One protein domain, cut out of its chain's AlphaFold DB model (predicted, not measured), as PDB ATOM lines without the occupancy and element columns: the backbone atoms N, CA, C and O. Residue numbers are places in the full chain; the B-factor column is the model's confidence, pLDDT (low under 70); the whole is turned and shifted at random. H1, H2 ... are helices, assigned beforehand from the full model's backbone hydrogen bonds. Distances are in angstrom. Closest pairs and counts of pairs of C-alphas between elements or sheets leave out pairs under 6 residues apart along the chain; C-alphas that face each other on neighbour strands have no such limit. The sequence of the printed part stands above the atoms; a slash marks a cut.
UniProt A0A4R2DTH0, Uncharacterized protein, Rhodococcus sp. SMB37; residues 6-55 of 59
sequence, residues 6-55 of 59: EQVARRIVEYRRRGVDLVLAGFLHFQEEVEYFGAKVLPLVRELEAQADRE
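Overview. This is residues 6 to 55 of the 59 residues of an uncharacterized protein of Rhodococcus sp. SMB37 (UniProt A0A4R2DTH0). Two helices, H2 and H3, follow each other end to end with one residue between them and make the long axis of the model, while H1 is set at a slant on H3. A long stretch with no named element, residues 18 to 29, runs back from the end of H1 to the beginning of H2, and residues 28 to 33 stick out at that end of the long axis. The printed part has 50 residues with three named helices, in the order H1, H2, H3, and no named strand; the class is all helix. The whole is only just compact, close to loose, with a radius of gyration of the C-alphas of 11.6 A, and its outline is elongated, spanning 36 by 19 by 15 A.

Along the chain. Find C-alpha 6 at (223.860, 208.537, 197.630); here the printed part begins, and with it H1, residues 6 to 17, which is 16.6 A long from first to last C-alpha. Go on through residues 18 to 29 to C-alpha 30 at (214.909, 216.256, 181.561), where H2, residues 30 to 40, begins; it measures 15.0 A. Past Val 41 comes H3, residues 42 to 52, which measures 15.2 A and ends at C-alpha 52 at (216.954, 210.552, 210.703). Residues 53 to 55 follow it.

Arrangement. Begin at H1 and look across to H3: they touch, with 11 pairs of C-alphas within 8 A. Their closest C-alphas, those of Ala 9 and Val 45, are 4.8 A apart. The two helices run the same way at a steep tilt of 50 degrees, and their centres are 9.0 A apart. H1 and H2 are near each other, with 5 pairs of C-alphas within 10 A; their closest C-alphas are 8.5 A apart. H2 and H3 meet only through their link. Along the backbone of H1, H2 and H3 you will find every O i to N i+4 pair within hydrogen-bond range.

Size, cuts and confidence. Look for the two C-alphas farthest apart, those of His 29 and Glu 55, at 36.7 A; the first and last printed C-alphas, those of Glu 6 and Glu 55, are 19.3 A apart. The printed part runs from residue 6 to residue 55 with no cut. The link from H1 to H2 is long, with 12 residues, and the link from H2 to H3 is tight, with 1 residue. Residues 28 to 33, of which 30 to 33 belong to H2, stand free. In the B-factor column the mean pLDDT of the printed part is 92.2, and one printed residue, Glu 55, is under 70.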
ATOM      1  N   GLU A   6     223.735 208.542 196.170       96.69
ATOM      2  CA  GLU A   6     223.860 208.537 197.630       96.69
ATOM      3  C   GLU A   6     224.364 209.883 198.160       96.69
ATOM      4  O   GLU A   6     223.915 210.358 199.203       96.69
ATOM      5  N   GLN A   7     225.305 210.519 197.455       96.69
ATOM      6  CA  GLN A   7     225.794 211.852 197.814       96.69
ATOM      7  C   GLN A   7     224.689 212.899 197.667       96.69
ATOM      8  O   GLN A   7     224.523 213.756 198.535       96.69
ATOM      9  N   VAL A   8     223.926 212.807 196.578       96.00
ATOM     10  CA  VAL A   8     222.779 213.665 196.278       96.00
ATOM     11  C   VAL A   8     221.695 213.483 197.347       96.00
ATOM     12  O   VAL A   8     221.270 214.474 197.937       96.00
ATOM     13  N   ALA A   9     221.326 212.241 197.672       95.88
ATOM     14  CA  ALA A   9     220.324 211.927 198.689       95.88
ATOM     15  C   ALA A   9     220.712 212.446 200.083       95.88
ATOM     16  O   ALA A   9     219.921 213.142 200.719       95.88
ATOM     17  N   ARG A  10     221.957 212.209 200.524       95.50
ATOM     18  CA  ARG A  10     222.460 212.753 201.799       95.50
ATOM     19  C   ARG A  10     222.361 214.272 201.851       95.50
ATOM     20  O   ARG A  10     221.947 214.827 202.860       95.50
ATOM     21  N   ARG A  11     222.708 214.955 200.757       95.06
ATOM     22  CA  ARG A  11     222.664 216.420 200.708       95.06
ATOM     23  C   ARG A  11     221.234 216.959 200.811       95.06
ATOM     24  O   ARG A  11     221.041 217.985 201.449       95.06
ATOM     25  N   ILE A  12     220.254 216.263 200.229       94.56
ATOM     26  CA  ILE A  12     218.826 216.605 200.354       94.56
ATOM     27  C   ILE A  12     218.386 216.534 201.820       94.56
ATOM     28  O   ILE A  12     217.840 217.508 202.334       94.56
ATOM     29  N   VAL A  13     218.681 215.427 202.507       94.06
ATOM     30  CA  VAL A  13     218.296 215.242 203.918       94.06
ATOM     31  C   VAL A  13     218.982 216.260 204.829       94.06
ATOM     32  O   VAL A  13     218.342 216.836 205.705       94.06
ATOM     33  N   GLU A  14     220.252 216.575 204.578       93.25
ATOM     34  CA  GLU A  14     220.971 217.621 205.313       93.25
ATOM     35  C   GLU A  14     220.366 219.018 205.123       93.25
ATOM     36  O   GLU A  14     220.380 219.826 206.052       93.25
ATOM     37  N   TYR A  15     219.802 219.325 203.950       93.88
ATOM     38  CA  TYR A  15     219.047 220.566 203.770       93.88
ATOM     39  C   TYR A  15     217.710 220.530 204.508       93.88
ATOM     40  O   TYR A  15     217.350 221.523 205.142       93.88
ATOM     41  N   ARG A  16     217.006 219.394 204.502       90.81
ATOM     42  CA  ARG A  16     215.746 219.250 205.242       90.81
ATOM     43  C   ARG A  16     215.939 219.410 206.749       90.81
ATOM     44  O   ARG A  16     215.191 220.151 207.377       90.81
ATOM     45  N   ARG A  17     217.016 218.846 207.309       89.69
ATOM     46  CA  ARG A  17     217.439 219.055 208.710       89.69
ATOM     47  C   ARG A  17     217.672 220.528 209.068       89.69
ATOM     48  O   ARG A  17     217.545 220.905 210.226       89.69
ATOM     49  N   ARG A  18     217.994 221.372 208.084       92.94
ATOM     50  CA  ARG A  18     218.168 222.827 208.246       92.94
ATOM     51  C   ARG A  18     216.874 223.621 208.019       92.94
ATOM     52  O   ARG A  18     216.927 224.847 208.014       92.94
ATOM     53  N   GLY A  19     215.739 222.946 207.824       90.62
ATOM     54  CA  GLY A  19     214.424 223.562 207.619       90.62
ATOM     55  C   GLY A  19     214.052 223.822 206.156       90.62
ATOM     56  O   GLY A  19     213.187 224.651 205.891       90.62
ATOM     57  N   VAL A  20     214.707 223.170 205.188       93.25
ATOM     58  CA  VAL A  20     214.314 223.268 203.770       93.25
ATOM     59  C   VAL A  20     213.236 222.233 203.447       93.25
ATOM     60  O   VAL A  20     213.513 221.037 203.410       93.25
ATOM     61  N   ASP A  21     212.029 222.695 203.129       90.38
ATOM     62  CA  ASP A  21     210.904 221.811 202.792       90.38
ATOM     63  C   ASP A  21     210.718 221.543 201.293       90.38
ATOM     64  O   ASP A  21     210.009 220.607 200.923       90.38
ATOM     65  N   LEU A  22     211.364 222.332 200.425       90.56
ATOM     66  CA  LEU A  22     211.246 222.225 198.970       90.56
ATOM     67  C   LEU A  22     212.610 222.367 198.285       90.56
ATOM     68  O   LEU A  22     213.337 223.333 198.511       90.56
ATOM     69  N   VAL A  23     212.918 221.435 197.378       89.94
ATOM     70  CA  VAL A  23     214.073 221.509 196.475       89.94
ATOM     71  C   VAL A  23     213.568 221.583 195.036       89.94
ATOM     72  O   VAL A  23     213.015 220.618 194.517       89.94
ATOM     73  N   LEU A  24     213.780 222.723 194.378       92.44
ATOM     74  CA  LEU A  24     213.532 222.874 192.944       92.44
ATOM     75  C   LEU A  24     214.773 222.412 192.170       92.44
ATOM     76  O   LEU A  24     215.820 223.058 192.220       92.44
ATOM     77  N   ALA A  25     214.666 221.272 191.484       91.19
ATOM     78  CA  ALA A  25     215.750 220.692 190.694       91.19
ATOM     79  C   ALA A  25     215.578 221.000 189.199       91.19
ATOM     80  O   ALA A  25     214.482 220.879 188.656       91.19
ATOM     81  N   GLY A  26     216.677 221.375 188.541       92.50
ATOM     82  CA  GLY A  26     216.767 221.507 187.087       92.50
ATOM     83  C   GLY A  26     217.609 220.378 186.498       92.50
ATOM     84  O   GLY A  26     218.648 220.032 187.064       92.50
ATOM     85  N   PHE A  27     217.159 219.838 185.371       92.31
ATOM     86  CA  PHE A  27     217.772 218.726 184.647       92.31
ATOM     87  C   PHE A  27     218.079 219.164 183.214       92.31
ATOM     88  O   PHE A  27     217.284 219.901 182.627       92.31
ATOM     89  N   LEU A  28     219.218 218.742 182.659       90.94
ATOM     90  CA  LEU A  28     219.582 219.078 181.275       90.94
ATOM     91  C   LEU A  28     218.834 218.157 180.311       90.94
ATOM     92  O   LEU A  28     218.107 218.623 179.436       90.94
ATOM     93  N   HIS A  29     218.964 216.847 180.520       91.75
ATOM     94  CA  HIS A  29     218.233 215.831 179.765       91.75
ATOM     95  C   HIS A  29     217.003 215.421 180.563       91.75
ATOM     96  O   HIS A  29     216.958 214.344 181.154       91.75
ATOM     97  N   PHE A  30     216.023 216.327 180.616       90.19
ATOM     98  CA  PHE A  30     214.909 216.256 181.561       90.19
ATOM     99  C   PHE A  30     214.270 214.869 181.666       90.19
ATOM    100  O   PHE A  30     214.134 214.368 182.773       90.19
ATOM    101  N   GLN A  31     213.915 214.239 180.544       90.81
ATOM    102  CA  GLN A  31     213.181 212.974 180.557       90.81
ATOM    103  C   GLN A  31     213.974 211.842 181.231       90.81
ATOM    104  O   GLN A  31     213.493 211.225 182.178       90.81
ATOM    105  N   GLU A  32     215.202 211.605 180.768       94.00
ATOM    106  CA  GLU A  32     216.067 210.533 181.271       94.00
ATOM    107  C   GLU A  32     216.551 210.825 182.696       94.00
ATOM    108  O   GLU A  32     216.574 209.942 183.554       94.00
ATOM    109  N   GLU A  33     216.910 212.079 182.977       93.25
ATOM    110  CA  GLU A  33     217.446 212.463 184.280       93.25
ATOM    111  C   GLU A  33     216.365 212.498 185.366       93.25
ATOM    112  O   GLU A  33     216.650 212.110 186.498       93.25
ATOM    113  N   VAL A  34     215.124 212.892 185.046       94.69
ATOM    114  CA  VAL A  34     213.992 212.798 185.984       94.69
ATOM    115  C   VAL A  34     213.682 211.345 186.311       94.69
ATOM    116  O   VAL A  34     213.483 211.022 187.483       94.69
ATOM    117  N   GLU A  35     213.661 210.464 185.309       95.94
ATOM    118  CA  GLU A  35     213.421 209.038 185.528       95.94
ATOM    119  C   GLU A  35     214.530 208.420 186.391       95.94
ATOM    120  O   GLU A  35     214.248 207.779 187.407       95.94
ATOM    121  N   TYR A  36     215.795 208.690 186.058       95.44
ATOM    122  CA  TYR A  36     216.943 208.243 186.844       95.44
ATOM    123  C   TYR A  36     216.896 208.773 188.281       95.44
ATOM    124  O   TYR A  36     217.086 208.013 189.233       95.44
ATOM    125  N   PHE A  37     216.616 210.066 188.460       95.38
ATOM    126  CA  PHE A  37     216.506 210.687 189.778       95.38
ATOM    127  C   PHE A  37     215.387 210.043 190.603       95.38
ATOM    128  O   PHE A  37     215.600 209.676 191.762       95.38
ATOM    129  N   GLY A  38     214.217 209.840 189.994       95.12
ATOM    130  CA  GLY A  38     213.084 209.171 190.623       95.12
ATOM    131  C   GLY A  38     213.395 207.732 191.033       95.12
ATOM    132  O   GLY A  38     213.041 207.317 192.134       95.12
ATOM    133  N   ALA A  39     214.107 206.987 190.185       97.31
ATOM    134  CA  ALA A  39     214.428 205.582 190.418       97.31
ATOM    135  C   ALA A  39     215.607 205.360 191.380       97.31
ATOM    136  O   ALA A  39     215.649 204.337 192.062       97.31
ATOM    137  N   LYS A  40     216.592 206.269 191.414       97.06
ATOM    138  CA  LYS A  40     217.856 206.067 192.146       97.06
ATOM    139  C   LYS A  40     218.027 206.958 193.365       97.06
ATOM    140  O   LYS A  40     218.668 206.530 194.315       97.06
ATOM    141  N   VAL A  41     217.485 208.174 193.362       96.81
ATOM    142  CA  VAL A  41     217.721 209.151 194.438       96.81
ATOM    143  C   VAL A  41     216.565 209.178 195.428       96.81
ATOM    144  O   VAL A  41     216.803 209.114 196.631       96.81
ATOM    145  N   LEU A  42     215.316 209.241 194.951       95.88
ATOM    146  CA  LEU A  42     214.152 209.342 195.841       95.88
ATOM    147  C   LEU A  42     214.037 208.192 196.859       95.88
ATOM    148  O   LEU A  42     213.723 208.489 198.012       95.88
ATOM    149  N   PRO A  43     214.306 206.914 196.512       97.75
ATOM    150  CA  PRO A  43     214.281 205.837 197.502       97.75
ATOM    151  C   PRO A  43     215.313 206.048 198.616       97.75
ATOM    152  O   PRO A  43     214.973 205.953 199.790       97.75
ATOM    153  N   LEU A  44     216.539 206.441 198.253       97.38
ATOM    154  CA  LEU A  44     217.621 206.703 199.206       97.38
ATOM    155  C   LEU A  44     217.295 207.875 200.135       97.38
ATOM    156  O   LEU A  44     217.595 207.817 201.322       97.38
ATOM    157  N   VAL A  45     216.671 208.937 199.613       95.12
ATOM    158  CA  VAL A  45     216.217 210.067 200.439       95.12
ATOM    159  C   VAL A  45     215.218 209.584 201.484       95.12
ATOM    160  O   VAL A  45     215.411 209.859 202.661       95.12
ATOM    161  N   ARG A  46     214.207 208.804 201.081       94.44
ATOM    162  CA  ARG A  46     213.185 208.280 202.002       94.44
ATOM    163  C   ARG A  46     213.777 207.374 203.077       94.44
ATOM    164  O   ARG A  46     213.365 207.443 204.229       94.44
ATOM    165  N   GLU A  47     214.735 206.526 202.710       95.81
ATOM    166  CA  GLU A  47     215.443 205.673 203.668       95.81
ATOM    167  C   GLU A  47     216.238 206.499 204.684       95.81
ATOM    168  O   GLU A  47     216.173 206.222 205.880       95.81
ATOM    169  N   LEU A  48     216.953 207.530 204.226       94.75
ATOM    170  CA  LEU A  48     217.731 208.415 205.090       94.75
ATOM    171  C   LEU A  48     216.843 209.298 205.977       94.75
ATOM    172  O   LEU A  48     217.182 209.507 207.137       94.75
ATOM    173  N   GLU A  49     215.706 209.785 205.475       91.75
ATOM    174  CA  GLU A  49     214.706 210.502 206.278       91.75
ATOM    175  C   GLU A  49     214.133 209.590 207.369       91.75
ATOM    176  O   GLU A  49     214.152 209.949 208.541       91.75
ATOM    177  N   ALA A  50     213.743 208.360 207.018       92.56
ATOM    178  CA  ALA A  50     213.246 207.390 207.991       92.56
ATOM    179  C   ALA A  50     214.294 206.997 209.049       92.56
ATOM    180  O   ALA A  50     213.930 206.620 210.161       92.56
ATOM    181  N   GLN A  51     215.588 207.043 208.715       90.19
ATOM    182  CA  GLN A  51     216.677 206.859 209.680       90.19
ATOM    183  C   GLN A  51     216.855 208.095 210.566       90.19
ATOM    184  O   GLN A  51     216.973 207.952 211.780       90.19
ATOM    185  N   ALA A  52     216.824 209.293 209.979       84.00
ATOM    186  CA  ALA A  52     216.954 210.552 210.703       84.00
ATOM    187  C   ALA A  52     215.809 210.773 211.705       84.00
ATOM    188  O   ALA A  52     216.069 211.252 212.799       84.00
ATOM    189  N   ASP A  53     214.582 210.370 211.368       78.12
ATOM    190  CA  ASP A  53     213.421 210.451 212.267       78.12
ATOM    191  C   ASP A  53     213.491 209.442 213.431       78.12
ATOM    192  O   ASP A  53     212.812 209.603 214.446       78.12
ATOM    193  N   ARG A  54     214.294 208.377 213.294       74.19
ATOM    194  CA  ARG A  54     214.515 207.367 214.345       74.19
ATOM    195  C   ARG A  54     215.625 207.748 215.318       74.19
ATOM    196  O   ARG A  54     215.653 207.210 216.422       74.19
ATOM    197  N   GLU A  55     216.538 208.630 214.926       59.81
ATOM    198  CA  GLU A  55     217.498 209.221 215.852       59.81
ATOM    199  C   GLU A  55     216.766 210.312 216.641       59.81
ATOM    200  O   GLU A  55     216.338 211.303 216.043       59.81
TER     201      GLU A  55